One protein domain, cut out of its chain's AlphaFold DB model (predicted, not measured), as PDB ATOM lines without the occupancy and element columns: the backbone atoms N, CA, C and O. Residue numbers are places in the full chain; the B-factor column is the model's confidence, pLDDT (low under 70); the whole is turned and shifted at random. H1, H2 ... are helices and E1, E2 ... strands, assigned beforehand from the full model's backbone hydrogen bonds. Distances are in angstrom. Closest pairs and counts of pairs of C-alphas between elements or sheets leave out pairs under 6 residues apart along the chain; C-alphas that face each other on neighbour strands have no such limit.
ATOM      1  N   MET A   3     131.561 122.023 191.535       76.44
ATOM      2  CA  MET A   3     132.721 121.627 192.340       76.44
ATOM      3  C   MET A   3     133.774 120.802 191.578       76.44
ATOM      4  O   MET A   3     134.966 121.011 191.776       76.44
ATOM      5  N   ASN A   4     133.353 119.883 190.698       78.50
ATOM      6  CA  ASN A   4     134.287 119.041 189.939       78.50
ATOM      7  C   ASN A   4     135.052 119.874 188.909       78.50
ATOM      8  O   ASN A   4     136.265 119.744 188.812       78.50
ATOM      9  N   ARG A   5     134.348 120.769 188.200       75.12
ATOM     10  CA  ARG A   5     134.961 121.701 187.245       75.12
ATOM     11  C   ARG A   5     135.950 122.623 187.946       75.12
ATOM     12  O   ARG A   5     137.101 122.692 187.552       75.12
ATOM     13  N   VAL A   6     135.538 123.253 189.044       73.75
ATOM     14  CA  VAL A   6     136.399 124.147 189.835       73.75
ATOM     15  C   VAL A   6     137.664 123.428 190.329       73.75
ATOM     16  O   VAL A   6     138.753 123.994 190.287       73.75
ATOM     17  N   SER A   7     137.539 122.164 190.747       75.31
ATOM     18  CA  SER A   7     138.663 121.371 191.263       75.31
ATOM     19  C   SER A   7     139.691 120.993 190.191       75.31
ATOM     20  O   SER A   7     140.874 120.888 190.508       75.31
ATOM     21  N   GLU A   8     139.272 120.809 188.933       76.69
ATOM     22  CA  GLU A   8     140.191 120.554 187.811       76.69
ATOM     23  C   GLU A   8     141.161 121.731 187.624       76.69
ATOM     24  O   GLU A   8     142.368 121.527 187.485       76.69
ATOM     25  N   TYR A   9     140.655 122.963 187.706       69.44
ATOM     26  CA  TYR A   9     141.435 124.168 187.416       69.44
ATOM     27  C   TYR A   9     142.222 124.721 188.610       69.44
ATOM     28  O   TYR A   9     143.269 125.329 188.411       69.44
ATOM     29  N   ALA A  10     141.786 124.463 189.847       66.12
ATOM     30  CA  ALA A  10     142.444 124.965 191.059       66.12
ATOM     31  C   ALA A  10     143.848 124.370 191.328       66.12
ATOM     32  O   ALA A  10     144.529 124.793 192.257       66.12
ATOM     33  N   SER A  11     144.286 123.369 190.556       61.34
ATOM     34  CA  SER A  11     145.471 122.549 190.864       61.34
ATOM     35  C   SER A  11     146.721 122.846 190.023       61.34
ATOM     36  O   SER A  11     147.756 122.214 190.231       61.34
ATOM     37  N   SER A  12     146.659 123.786 189.075       65.81
ATOM     38  CA  SER A  12     147.696 123.948 188.042       65.81
ATOM     39  C   SER A  12     148.717 125.062 188.301       65.81
ATOM     40  O   SER A  12     149.698 125.162 187.560       65.81
ATOM     41  N   PHE A  13     148.529 125.886 189.337       73.12
ATOM     42  CA  PHE A  13     149.344 127.079 189.572       73.12
ATOM     43  C   PHE A  13     150.231 126.965 190.820       73.12
ATOM     44  O   PHE A  13     149.784 126.570 191.896       73.12
ATOM     45  N   LEU A  14     151.504 127.344 190.672       77.69
ATOM     46  CA  LEU A  14     152.468 127.491 191.762       77.69
ATOM     47  C   LEU A  14     152.791 128.976 191.927       77.69
ATOM     48  O   LEU A  14     153.480 129.559 191.090       77.69
ATOM     49  N   GLY A  15     152.283 129.575 193.003       85.50
ATOM     50  CA  GLY A  15     152.541 130.973 193.337       85.50
ATOM     51  C   GLY A  15     153.818 131.195 194.150       85.50
ATOM     52  O   GLY A  15     154.568 130.271 194.463       85.50
ATOM     53  N   ASP A  16     154.057 132.455 194.507       93.31
ATOM     54  CA  ASP A  16     155.177 132.863 195.353       93.31
ATOM     55  C   ASP A  16     154.896 132.657 196.861       93.31
ATOM     56  O   ASP A  16     153.923 132.017 197.282       93.31
ATOM     57  N   LEU A  17     155.781 133.202 197.703       95.25
ATOM     58  CA  LEU A  17     155.623 133.166 199.156       95.25
ATOM     59  C   LEU A  17     154.328 133.852 199.624       95.25
ATOM     60  O   LEU A  17     153.673 133.335 200.527       95.25
ATOM     61  N   PHE A  18     153.952 134.990 199.035       94.88
ATOM     62  CA  PHE A  18     152.765 135.746 199.442       94.88
ATOM     63  C   PHE A  18     151.475 135.058 198.998       94.88
ATOM     64  O   PHE A  18     150.511 135.030 199.767       94.88
ATOM     65  N   TRP A  19     151.487 134.402 197.836       94.75
ATOM     66  CA  TRP A  19     150.408 133.531 197.377       94.75
ATOM     67  C   TRP A  19     150.201 132.343 198.319       94.75
ATOM     68  O   TRP A  19     149.065 132.032 198.692       94.75
ATOM     69  N   SER A  20     151.300 131.710 198.745       93.69
ATOM     70  CA  SER A  20     151.262 130.575 199.677       93.69
ATOM     71  C   SER A  20     150.766 131.011 201.055       93.69
ATOM     72  O   SER A  20     149.916 130.356 201.656       93.69
ATOM     73  N   LEU A  21     151.260 132.152 201.541       94.88
ATOM     74  CA  LEU A  21     150.852 132.732 202.817       94.88
ATOM     75  C   LEU A  21     149.374 133.136 202.816       94.88
ATOM     76  O   LEU A  21     148.679 132.883 203.798       94.88
ATOM     77  N   ASN A  22     148.884 133.710 201.714       95.81
ATOM     78  CA  ASN A  22     147.465 133.991 201.536       95.81
ATOM     79  C   ASN A  22     146.651 132.690 201.604       95.81
ATOM     80  O   ASN A  22     145.691 132.639 202.360       95.81
ATOM     81  N   GLY A  23     147.069 131.627 200.905       92.44
ATOM     82  CA  GLY A  23     146.369 130.338 200.921       92.44
ATOM     83  C   GLY A  23     146.262 129.711 202.318       92.44
ATOM     84  O   GLY A  23     145.228 129.149 202.660       92.44
ATOM     85  N   VAL A  24     147.295 129.851 203.155       93.31
ATOM     86  CA  VAL A  24     147.258 129.412 204.565       93.31
ATOM     87  C   VAL A  24     146.362 130.315 205.420       93.31
ATOM     88  O   VAL A  24     145.709 129.842 206.349       93.31
ATOM     89  N   GLY A  25     146.371 131.619 205.147       93.94
ATOM     90  CA  GLY A  25     145.678 132.630 205.942       93.94
ATOM     91  C   GLY A  25     144.242 132.936 205.510       93.94
ATOM     92  O   GLY A  25     143.584 133.725 206.191       93.94
ATOM     93  N   ALA A  26     143.774 132.378 204.393       94.88
ATOM     94  CA  ALA A  26     142.438 132.590 203.849       94.88
ATOM     95  C   ALA A  26     141.420 131.685 204.571       94.88
ATOM     96  O   ALA A  26     141.530 130.459 204.498       94.88
ATOM     97  N   PRO A  27     140.430 132.250 205.289       91.19
ATOM     98  CA  PRO A  27     139.401 131.456 205.964       91.19
ATOM     99  C   PRO A  27     138.334 130.926 204.994       91.19
ATOM    100  O   PRO A  27     137.643 129.957 205.305       91.19
ATOM    101  N   ASP A  28     138.188 131.578 203.843       93.62
ATOM    102  CA  ASP A  28     137.215 131.295 202.799       93.62
ATOM    103  C   ASP A  28     137.779 131.646 201.411       93.62
ATOM    104  O   ASP A  28     138.883 132.179 201.272       93.62
ATOM    105  N   ILE A  29     137.028 131.278 200.372       92.88
ATOM    106  CA  ILE A  29     137.342 131.584 198.977       92.88
ATOM    107  C   ILE A  29     136.076 132.023 198.244       92.88
ATOM    108  O   ILE A  29     135.017 131.401 198.366       92.88
ATOM    109  N   ILE A  30     136.196 133.084 197.452       95.38
ATOM    110  CA  ILE A  30     135.163 133.508 196.511       95.38
ATOM    111  C   ILE A  30     135.409 132.778 195.196       95.38
ATOM    112  O   ILE A  30     136.478 132.907 194.607       95.38
ATOM    113  N   VAL A  31     134.412 132.035 194.716       94.00
ATOM    114  CA  VAL A  31     134.458 131.403 193.392       94.00
ATOM    115  C   VAL A  31     133.499 132.132 192.461       94.00
ATOM    116  O   VAL A  31     132.285 132.108 192.669       94.00
ATOM    117  N   VAL A  32     134.046 132.765 191.429       94.06
ATOM    118  CA  VAL A  32     133.298 133.372 190.327       94.06
ATOM    119  C   VAL A  32     133.360 132.407 189.153       94.06
ATOM    120  O   VAL A  32     134.425 132.186 188.592       94.06
ATOM    121  N   TYR A  33     132.227 131.812 188.794       92.62
ATOM    122  CA  TYR A  33     132.137 130.876 187.675       92.62
ATOM    123  C   TYR A  33     131.218 131.441 186.594       92.62
ATOM    124  O   TYR A  33     130.041 131.697 186.861       92.62
ATOM    125  N   VAL A  34     131.762 131.623 185.394       92.00
ATOM    126  CA  VAL A  34     131.047 132.073 184.198       92.00
ATOM    127  C   VAL A  34     130.997 130.897 183.220       92.00
ATOM    128  O   VAL A  34     132.017 130.587 182.605       92.00
ATOM    129  N   PRO A  35     129.857 130.192 183.121       89.62
ATOM    130  CA  PRO A  35     129.726 129.055 182.221       89.62
ATOM    131  C   PRO A  35     129.596 129.505 180.762       89.62
ATOM    132  O   PRO A  35     129.190 130.635 180.488       89.62
ATOM    133  N   GLU A  36     129.866 128.589 179.836       89.56
ATOM    134  CA  GLU A  36     129.705 128.819 178.395       89.56
ATOM    135  C   GLU A  36     128.278 129.300 178.057       89.56
ATOM    136  O   GLU A  36     127.280 128.758 178.550       89.56
ATOM    137  N   GLY A  37     128.168 130.335 177.219       89.19
ATOM    138  CA  GLY A  37     126.894 130.946 176.835       89.19
ATOM    139  C   GLY A  37     126.319 131.931 177.863       89.19
ATOM    140  O   GLY A  37     125.179 132.385 177.699       89.19
ATOM    141  N   CYS A  38     127.044 132.247 178.944       89.19
ATOM    142  CA  CYS A  38     126.604 133.176 179.982       89.19
ATOM    143  C   CYS A  38     127.166 134.586 179.790       89.19
ATOM    144  O   CYS A  38     128.234 134.934 180.292       89.19
ATOM    145  N   LYS A  39     126.351 135.452 179.186       88.00
ATOM    146  CA  LYS A  39     126.678 136.870 179.048       88.00
ATOM    147  C   LYS A  39     126.516 137.624 180.374       88.00
ATOM    148  O   LYS A  39     125.394 137.837 180.844       88.00
ATOM    149  N   VAL A  40     127.621 138.122 180.926       90.75
ATOM    150  CA  VAL A  40     127.617 139.002 182.107       90.75
ATOM    151  C   VAL A  40     127.589 140.468 181.660       90.75
ATOM    152  O   VAL A  40     128.583 141.013 181.189       90.75
ATOM    153  N   GLU A  41     126.431 141.123 181.780       91.81
ATOM    154  CA  GLU A  41     126.256 142.497 181.273       91.81
ATOM    155  C   GLU A  41     126.808 143.584 182.203       91.81
ATOM    156  O   GLU A  41     127.155 144.674 181.747       91.81
ATOM    157  N   SER A  42     126.880 143.309 183.505       94.44
ATOM    158  CA  SER A  42     127.332 144.259 184.520       94.44
ATOM    159  C   SER A  42     128.727 143.924 185.039       94.44
ATOM    160  O   SER A  42     129.163 142.778 185.046       94.44
ATOM    161  N   THR A  43     129.435 144.942 185.521       96.50
ATOM    162  CA  THR A  43     130.708 144.743 186.218       96.50
ATOM    163  C   THR A  43     130.468 144.117 187.590       96.50
ATOM    164  O   THR A  43     129.715 144.662 188.402       96.50
ATOM    165  N   LEU A  44     131.148 143.006 187.875       96.44
ATOM    166  CA  LEU A  44     131.215 142.432 189.212       96.44
ATOM    167  C   LEU A  44     132.188 143.255 190.062       96.44
ATOM    168  O   LEU A  44     133.390 143.278 189.807       96.44
ATOM    169  N   HIS A  45     131.665 143.933 191.079       97.31
ATOM    170  CA  HIS A  45     132.470 144.732 191.996       97.31
ATOM    171  C   HIS A  45     132.697 143.963 193.303       97.31
ATOM    172  O   HIS A  45     131.769 143.786 194.095       97.31
ATOM    173  N   LEU A  46     133.931 143.518 193.530       97.31
ATOM    174  CA  LEU A  46     134.361 142.853 194.755       97.31
ATOM    175  C   LEU A  46     134.968 143.886 195.705       97.31
ATOM    176  O   LEU A  46     136.027 144.450 195.439       97.31
ATOM    177  N   ARG A  47     134.273 144.146 196.816       95.69
ATOM    178  CA  ARG A  47     134.711 145.087 197.853       95.69
ATOM    179  C   ARG A  47     135.216 144.347 199.076       95.69
ATOM    180  O   ARG A  47     134.448 143.650 199.738       95.69
ATOM    181  N   PHE A  48     136.473 144.583 199.421       94.69
ATOM    182  CA  PHE A  48     137.103 144.045 200.617       94.69
ATOM    183  C   PHE A  48     137.300 145.164 201.637       94.69
ATOM    184  O   PHE A  48     138.121 146.066 201.451       94.69
ATOM    185  N   LEU A  49     136.526 145.108 202.723       93.19
ATOM    186  CA  LEU A  49     136.621 146.060 203.827       93.19
ATOM    187  C   LEU A  49     137.441 145.474 204.979       93.19
ATOM    188  O   LEU A  49     137.002 144.549 205.668       93.19
ATOM    189  N   SER A  50     138.590 146.082 205.253       91.62
ATOM    190  CA  SER A  50     139.354 145.837 206.474       91.62
ATOM    191  C   SER A  50     138.677 146.542 207.648       91.62
ATOM    192  O   SER A  50     138.760 147.761 207.802       91.62
ATOM    193  N   LEU A  51     137.987 145.759 208.484       89.81
ATOM    194  CA  LEU A  51     137.213 146.257 209.634       89.81
ATOM    195  C   LEU A  51     138.066 146.645 210.847       89.81
ATOM    196  O   LEU A  51     137.549 147.216 211.803       89.81
ATOM    197  N   LYS A  52     139.345 146.270 210.848       87.69
ATOM    198  CA  LYS A  52     140.285 146.572 211.924       87.69
ATOM    199  C   LYS A  52     141.571 147.096 211.312       87.69
ATOM    200  O   LYS A  52     142.194 146.392 210.521       87.69
ATOM    201  N   GLY A  53     141.973 148.287 211.723       89.25
ATOM    202  CA  GLY A  53     143.347 148.760 211.610       89.25
ATOM    203  C   GLY A  53     143.938 149.021 212.993       89.25
ATOM    204  O   GLY A  53     143.213 149.112 213.989       89.25
ATOM    205  N   ASP A  54     145.252 149.163 213.059       91.12
ATOM    206  CA  ASP A  54     145.954 149.634 214.253       91.12
ATOM    207  C   ASP A  54     146.823 150.852 213.903       91.12
ATOM    208  O   ASP A  54     146.954 151.218 212.741       91.12
ATOM    209  N   LYS A  55     147.380 151.544 214.892       89.06
ATOM    210  CA  LYS A  55     148.213 152.733 214.669       89.06
ATOM    211  C   LYS A  55     149.455 152.379 213.844       89.06
ATOM    212  O   LYS A  55     150.002 151.287 214.002       89.06
ATOM    213  N   ILE A  56     149.935 153.339 213.048       81.12
ATOM    214  CA  ILE A  56     151.086 153.197 212.130       81.12
ATOM    215  C   ILE A  56     152.367 152.694 212.831       81.12
ATOM    216  O   ILE A  56     153.149 151.974 212.221       81.12
ATOM    217  N   ASP A  57     152.522 152.949 214.136       84.19
ATOM    218  CA  ASP A  57     153.670 152.501 214.949       84.19
ATOM    219  C   ASP A  57     153.312 151.438 216.007       84.19
ATOM    220  O   ASP A  57     154.028 151.227 216.993       84.19
ATOM    221  N   SER A  58     152.153 150.800 215.868       86.44
ATOM    222  CA  SER A  58     151.740 149.733 216.776       86.44
ATOM    223  C   SER A  58     152.551 148.451 216.544       86.44
ATOM    224  O   SER A  58     153.138 148.219 215.489       86.44
ATOM    225  N   LYS A  59     152.579 147.571 217.552       88.62
ATOM    226  CA  LYS A  59     153.224 146.248 217.443       88.62
ATOM    227  C   LYS A  59     152.339 145.198 216.763       88.62
ATOM    228  O   LYS A  59     152.759 144.049 216.645       88.62
ATOM    229  N   MET A  60     151.112 145.556 216.390       88.12
ATOM    230  CA  MET A  60     150.126 144.643 215.831       88.12
ATOM    231  C   MET A  60     149.654 145.190 214.490       88.12
ATOM    232  O   MET A  60     149.186 146.312 214.407       88.12
ATOM    233  N   LEU A  61     149.727 144.375 213.444       91.19
ATOM    234  CA  LEU A  61     149.194 144.725 212.136       91.19
ATOM    235  C   LEU A  61     148.063 143.749 211.821       91.19
ATOM    236  O   LEU A  61     148.353 142.578 211.579       91.19
ATOM    237  N   PRO A  62     146.786 144.162 211.889       92.81
ATOM    238  CA  PRO A  62     145.680 143.309 211.471       92.81
ATOM    239  C   PRO A  62     145.855 142.882 210.010       92.81
ATOM    240  O   PRO A  62     146.142 143.719 209.153       92.81
ATOM    241  N   ILE A  63     145.686 141.585 209.741       93.19
ATOM    242  CA  ILE A  63     145.904 140.987 208.418       93.19
ATOM    243  C   ILE A  63     144.588 140.432 207.883       93.19
ATOM    244  O   ILE A  63     143.854 139.765 208.616       93.19
ATOM    245  N   SER A  64     144.318 140.664 206.601       94.56
ATOM    246  CA  SER A  64     143.287 139.960 205.841       94.56
ATOM    247  C   SER A  64     143.901 139.247 204.634       94.56
ATOM    248  O   SER A  64     144.859 139.736 204.034       94.56
ATOM    249  N   ASN A  65     143.347 138.082 204.283       96.69
ATOM    250  CA  ASN A  65     143.785 137.279 203.139       96.69
ATOM    251  C   ASN A  65     142.610 136.976 202.191       96.69
ATOM    252  O   ASN A  65     142.146 135.837 202.157       96.69
ATOM    253  N   PRO A  66     142.080 137.969 201.451       96.75
ATOM    254  CA  PRO A  66     141.074 137.715 200.426       96.75
ATOM    255  C   PRO A  66     141.575 136.711 199.385       96.75
ATOM    256  O   PRO A  66     142.688 136.858 198.870       96.75
ATOM    257  N   ARG A  67     140.760 135.700 199.075       95.69
ATOM    258  CA  ARG A  67     141.055 134.698 198.047       95.69
ATOM    259  C   ARG A  67     139.913 134.641 197.046       95.69
ATOM    260  O   ARG A  67     138.769 134.379 197.425       95.69
ATOM    261  N   VAL A  68     140.230 134.845 195.774       95.94
ATOM    262  CA  VAL A  68     139.267 134.784 194.676       95.94
ATOM    263  C   VAL A  68     139.770 133.822 193.608       95.94
ATOM    264  O   VAL A  68     140.915 133.915 193.175       95.94
ATOM    265  N   LEU A  69     138.899 132.924 193.162       93.69
ATOM    266  CA  LEU A  69     139.086 132.118 191.963       93.69
ATOM    267  C   LEU A  69     138.016 132.510 190.945       93.69
ATOM    268  O   LEU A  69     136.822 132.401 191.217       93.69
ATOM    269  N   VAL A  70     138.449 132.945 189.771       93.38
ATOM    270  CA  VAL A  70     137.605 133.273 188.627       93.38
ATOM    271  C   VAL A  70     137.825 132.209 187.561       93.38
ATOM    272  O   VAL A  70     138.950 131.996 187.121       93.38
ATOM    273  N   LEU A  71     136.750 131.546 187.152       92.12
ATOM    274  CA  LEU A  71     136.733 130.563 186.077       92.12
ATOM    275  C   LEU A  71     135.752 131.036 185.006       92.12
ATOM    276  O   LEU A  71     134.550 131.122 185.271       92.12
ATOM    277  N   VAL A  72     136.267 131.338 183.821       91.31
ATOM    278  CA  VAL A  72     135.487 131.754 182.653       91.31
ATOM    279  C   VAL A  72     135.611 130.669 181.596       91.31
ATOM    280  O   VAL A  72     136.717 130.297 181.228       91.31
ATOM    281  N   GLU A  73     134.486 130.121 181.148       88.38
ATOM    282  CA  GLU A  73     134.460 129.165 180.040       88.38
ATOM    283  C   GLU A  73     134.379 129.892 178.683       88.38
ATOM    284  O   GLU A  73     133.986 131.055 178.607       88.38
ATOM    285  N   ASN A  74     134.800 129.189 177.624       79.94
ATOM    286  CA  ASN A  74     135.089 129.696 176.277       79.94
ATOM    287  C   ASN A  74     134.194 130.844 175.774       79.94
ATOM    288  O   ASN A  74     132.971 130.770 175.827       79.94
ATOM    289  N   GLU A  75     134.849 131.839 175.165       73.25
ATOM    290  CA  GLU A  75     134.255 132.978 174.437       73.25
ATOM    291  C   GLU A  75     133.420 133.962 175.276       73.25
ATOM    292  O   GLU A  75     132.945 134.965 174.741       73.25
ATOM    293  N   GLU A  76     133.306 133.748 176.587       79.62
ATOM    294  CA  GLU A  76     132.608 134.672 177.477       79.62
ATOM    295  C   GLU A  76     133.501 135.794 178.017       79.62
ATOM    296  O   GLU A  76     134.733 135.716 178.086       79.62
ATOM    297  N   HIS A  77     132.846 136.878 178.430       85.44
ATOM    298  CA  HIS A  77     133.497 138.063 178.969       85.44
ATOM    299  C   HIS A  77     132.865 138.464 180.298       85.44
ATOM    300  O   HIS A  77     131.646 138.572 180.423       85.44
ATOM    301  N   ILE A  78     133.713 138.758 181.282       93.31
ATOM    302  CA  ILE A  78     133.311 139.342 182.557       93.31
ATOM    303  C   ILE A  78     134.195 140.544 182.867       93.31
ATOM    304  O   ILE A  78     135.410 140.510 182.684       93.31
ATOM    305  N   ASN A  79     133.573 141.613 183.361       95.31
ATOM    306  CA  ASN A  79     134.281 142.760 183.912       95.31
ATOM    307  C   ASN A  79     134.316 142.620 185.432       95.31
ATOM    308  O   ASN A  79     133.261 142.500 186.056       95.31
ATOM    309  N   ILE A  80     135.508 142.660 186.026       96.44
ATOM    310  CA  ILE A  80     135.694 142.577 187.478       96.44
ATOM    311  C   ILE A  80     136.469 143.804 187.953       96.44
ATOM    312  O   ILE A  80     137.452 144.206 187.333       96.44
ATOM    313  N   VAL A  81     136.019 144.392 189.059       97.50
ATOM    314  CA  VAL A  81     136.740 145.434 189.798       97.50
ATOM    315  C   VAL A  81     136.941 144.944 191.224       97.50
ATOM    316  O   VAL A  81     135.965 144.595 191.889       97.50
ATOM    317  N   GLU A  82     138.187 144.942 191.695       96.38
ATOM    318  CA  GLU A  82     138.505 144.783 193.115       96.38
ATOM    319  C   GLU A  82     138.756 146.149 193.755       96.38
ATOM    320  O   GLU A  82     139.545 146.952 193.254       96.38
ATOM    321  N   GLU A  83     138.094 146.400 194.880       95.81
ATOM    322  CA  GLU A  83     138.249 147.613 195.676       95.81
ATOM    323  C   GLU A  83     138.576 147.234 197.124       95.81
ATOM    324  O   GLU A  83     137.875 146.442 197.760       95.81
ATOM    325  N   TYR A  84     139.650 147.821 197.647       93.19
ATOM    326  CA  TYR A  84     140.154 147.576 198.995       93.19
ATOM    327  C   TYR A  84     140.009 148.845 199.828       93.19
ATOM    328  O   TYR A  84     140.465 149.914 199.422       93.19
ATOM    329  N   MET A  85     139.370 148.735 200.992       91.31
ATOM    330  CA  MET A  85     139.060 149.886 201.842       91.31
ATOM    331  C   MET A  85     139.331 149.585 203.316       91.31
ATOM    332  O   MET A  85     139.042 148.494 203.808       91.31
ATOM    333  N   GLY A  86     139.825 150.582 204.051       90.12
ATOM    334  CA  GLY A  86     139.881 150.550 205.512       90.12
ATOM    335  C   GLY A  86     138.627 151.185 206.108       90.12
ATOM    336  O   GLY A  86     138.287 152.310 205.754       90.12
ATOM    337  N   ALA A  87     137.949 150.499 207.030       81.19
ATOM    338  CA  ALA A  87     136.767 151.050 207.703       81.19
ATOM    339  C   ALA A  87     137.112 152.131 208.751       81.19
ATOM    340  O   ALA A  87     136.250 152.906 209.153       81.19
ATOM    341  N   ASP A  88     138.372 152.171 209.189       77.31
ATOM    342  CA  ASP A  88     138.851 152.951 210.334       77.31
ATOM    343  C   ASP A  88     139.498 154.308 209.967       77.31
ATOM    344  O   ASP A  88     140.042 154.980 210.845       77.31
ATOM    345  N   GLY A  89     139.432 154.720 208.695       69.12
ATOM    346  CA  GLY A  89     140.057 155.949 208.185       69.12
ATOM    347  C   GLY A  89     141.572 155.841 207.948       69.12
ATOM    348  O   GLY A  89     142.192 154.822 208.247       69.12
ATOM    349  N   ASP A  90     142.168 156.910 207.410       73.06
ATOM    350  CA  ASP A  90     143.559 156.928 206.909       73.06
ATOM    351  C   ASP A  90     144.637 156.892 208.011       73.06
ATOM    352  O   ASP A  90     145.824 156.743 207.732       73.06
ATOM    353  N   GLU A  91     144.245 157.023 209.281       80.62
ATOM    354  CA  GLU A  91     145.171 157.079 210.422       80.62
ATOM    355  C   GLU A  91     145.550 155.696 210.979       80.62
ATOM    356  O   GLU A  91     146.341 155.596 211.925       80.62
ATOM    357  N   LYS A  92     144.987 154.619 210.417       88.25
ATOM    358  CA  LYS A  92     145.280 153.246 210.833       88.25
ATOM    359  C   LYS A  92     145.859 152.414 209.697       88.25
ATOM    360  O   LYS A  92     145.442 152.487 208.547       88.25
ATOM    361  N   SER A  93     146.795 151.556 210.061       90.75
ATOM    362  CA  SER A  93     147.424 150.570 209.204       90.75
ATOM    363  C   SER A  93     146.745 149.216 209.347       90.75
ATOM    364  O   SER A  93     146.426 148.752 210.443       90.75
ATOM    365  N   TYR A  94     146.577 148.554 208.215       92.94
ATOM    366  CA  TYR A  94     146.235 147.146 208.107       92.94
ATOM    367  C   TYR A  94     147.034 146.570 206.945       92.94
ATOM    368  O   TYR A  94     147.553 147.312 206.106       92.94
ATOM    369  N   TRP A  95     147.134 145.249 206.887       93.50
ATOM    370  CA  TRP A  95     147.722 144.577 205.743       93.50
ATOM    371  C   TRP A  95     146.696 143.677 205.077       93.50
ATOM    372  O   TRP A  95     146.115 142.793 205.702       93.50
ATOM    373  N   THR A  96     146.481 143.909 203.791       95.12
ATOM    374  CA  THR A  96     145.699 143.015 202.948       95.12
ATOM    375  C   THR A  96     146.656 142.300 202.013       95.12
ATOM    376  O   THR A  96     147.307 142.930 201.182       95.12
ATOM    377  N   ASN A  97     146.740 140.983 202.155       96.75
ATOM    378  CA  ASN A  97     147.453 140.113 201.234       96.75
ATOM    379  C   ASN A  97     146.407 139.417 200.365       96.75
ATOM    380  O   ASN A  97     145.926 138.360 200.751       96.75
ATOM    381  N   ALA A  98     145.970 140.033 199.270       96.38
ATOM    382  CA  ALA A  98     144.905 139.491 198.428       96.38
ATOM    383  C   ALA A  98     145.452 138.684 197.245       96.38
ATOM    384  O   ALA A  98     146.506 139.005 196.698       96.38
ATOM    385  N   VAL A  99     144.712 137.649 196.847       95.56
ATOM    386  CA  VAL A  99     145.024 136.819 195.681       95.56
ATOM    387  C   VAL A  99     143.765 136.615 194.849       95.56
ATOM    388  O   VAL A  99     142.758 136.119 195.358       95.56
ATOM    389  N   MET A 100     143.867 136.929 193.557       94.56
ATOM    390  CA  MET A 100     142.895 136.563 192.534       94.56
ATOM    391  C   MET A 100     143.559 135.651 191.503       94.56
ATOM    392  O   MET A 100     144.562 136.011 190.889       94.56
ATOM    393  N   GLU A 101     142.975 134.479 191.305       92.19
ATOM    394  CA  GLU A 101     143.380 133.509 190.293       92.19
ATOM    395  C   GLU A 101     142.343 133.532 189.177       92.19
ATOM    396  O   GLU A 101     141.157 133.353 189.442       92.19
ATOM    397  N   VAL A 102     142.772 133.782 187.939       91.00
ATOM    398  CA  VAL A 102     141.877 133.858 186.776       91.00
ATOM    399  C   VAL A 102     142.236 132.753 185.797       91.00
ATOM    400  O   VAL A 102     143.368 132.680 185.320       91.00
ATOM    401  N   VAL A 103     141.255 131.911 185.504       89.12
ATOM    402  CA  VAL A 103     141.330 130.824 184.533       89.12
ATOM    403  C   VAL A 103     140.330 131.129 183.422       89.12
ATOM    404  O   VAL A 103     139.151 131.352 183.702       89.12
TER     405      VAL A 103
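Overview. This is residues 3 to 103 of the 104 residues of an uncharacterized protein of Dorcoceras hygrometricum (UniProt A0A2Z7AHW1). The chain is wound as a flattened coil of stacked turns: a parallel sheet of E1, E3 and E5 makes one wall and the parallel pair E2 and E4 makes the wall facing it, with the strands of the two walls running in opposite directions. H1 and H2 cover the side of the E1 E3 E5 wall that is turned away from E2 and E4, and the links between the walls close the two ends of the coil. The printed part has 101 residues with two named helices and five named strands, in the order H1 H2 E1 E2 E3 E4 E5. The larger sheet has the order E1 E3 E5 and the smaller E2 E4, both parallel; the class is mixed, helices and strands, with under half of the residues in named elements. The whole is loose, with a radius of gyration of the C-alphas of 16.0 A, and elongated, spanning 50 by 30 by 19 A.

Along the chain. In the larger sheet E1 is residues 30 to 34, E3 is residues 67 to 72 and measures 16.6 A from first to last C-alpha, and E5 is residues 99 to 103, ending at C-alpha 103 at (141.330, 130.824, 184.533). In the smaller sheet E2 is residues 44 to 50, 19.4 A long, and begins at C-alpha 44 at (131.215, 142.432, 189.212); E4 is residues 80 to 86, 20.2 A long. H1 is residues 3 to 9, 10.3 A long, from C-alpha 3 at (132.721, 121.627, 192.340). H2 is residues 17 to 25, 12.1 A long.

Arrangement. E3 is the inner strand of its sheet, and E1 and E5 are the edge strands. E1 and E3 are parallel at 7 degrees, with N 32 and O 69 within hydrogen-bond range at 2.8 A. E3 and E5 are parallel at 14 degrees, with N 70 and O 101 at 2.8 A. H1 and H2 on one face of this sheet make two layers, helices over a sheet. H1 runs across the strands, at 89 degrees to E1 on the local plane, at a height over the sheet of 10.0 A; it lies only just over E1 and E3, with 3 of its C-alphas falling on each. The closest C-alphas of H1 and E3 are those of Val 6 and Leu 71, 7.4 A apart. H2 is on the sheet too, and its closest C-alphas with E5 are those of Trp 19 and Val 99, 6.5 A apart. E2 and E4 are parallel at 17 degrees, with N 48 and O 83 at 2.9 A. E2 is apart from E3, and E4 is apart from E5. In H2 every O i to N i+4 pair is within hydrogen-bond range; in H1, 2 of 3 are.

Size, cuts and confidence. The two C-alphas farthest apart, those of Gly 37 and Asp 57, are 51.3 A apart. The printed part has no cut. The links E2 to E3, 16 residues, and E4 to E5, 12 residues, are long; short pairings tie them, residues 54 to 55 with 92 to 93, antiparallel, and residues 63 to 64 with 95 to 96, parallel. The mean pLDDT of the printed part is 88.9, and residues 9 to 12 and residue 89 are under 70.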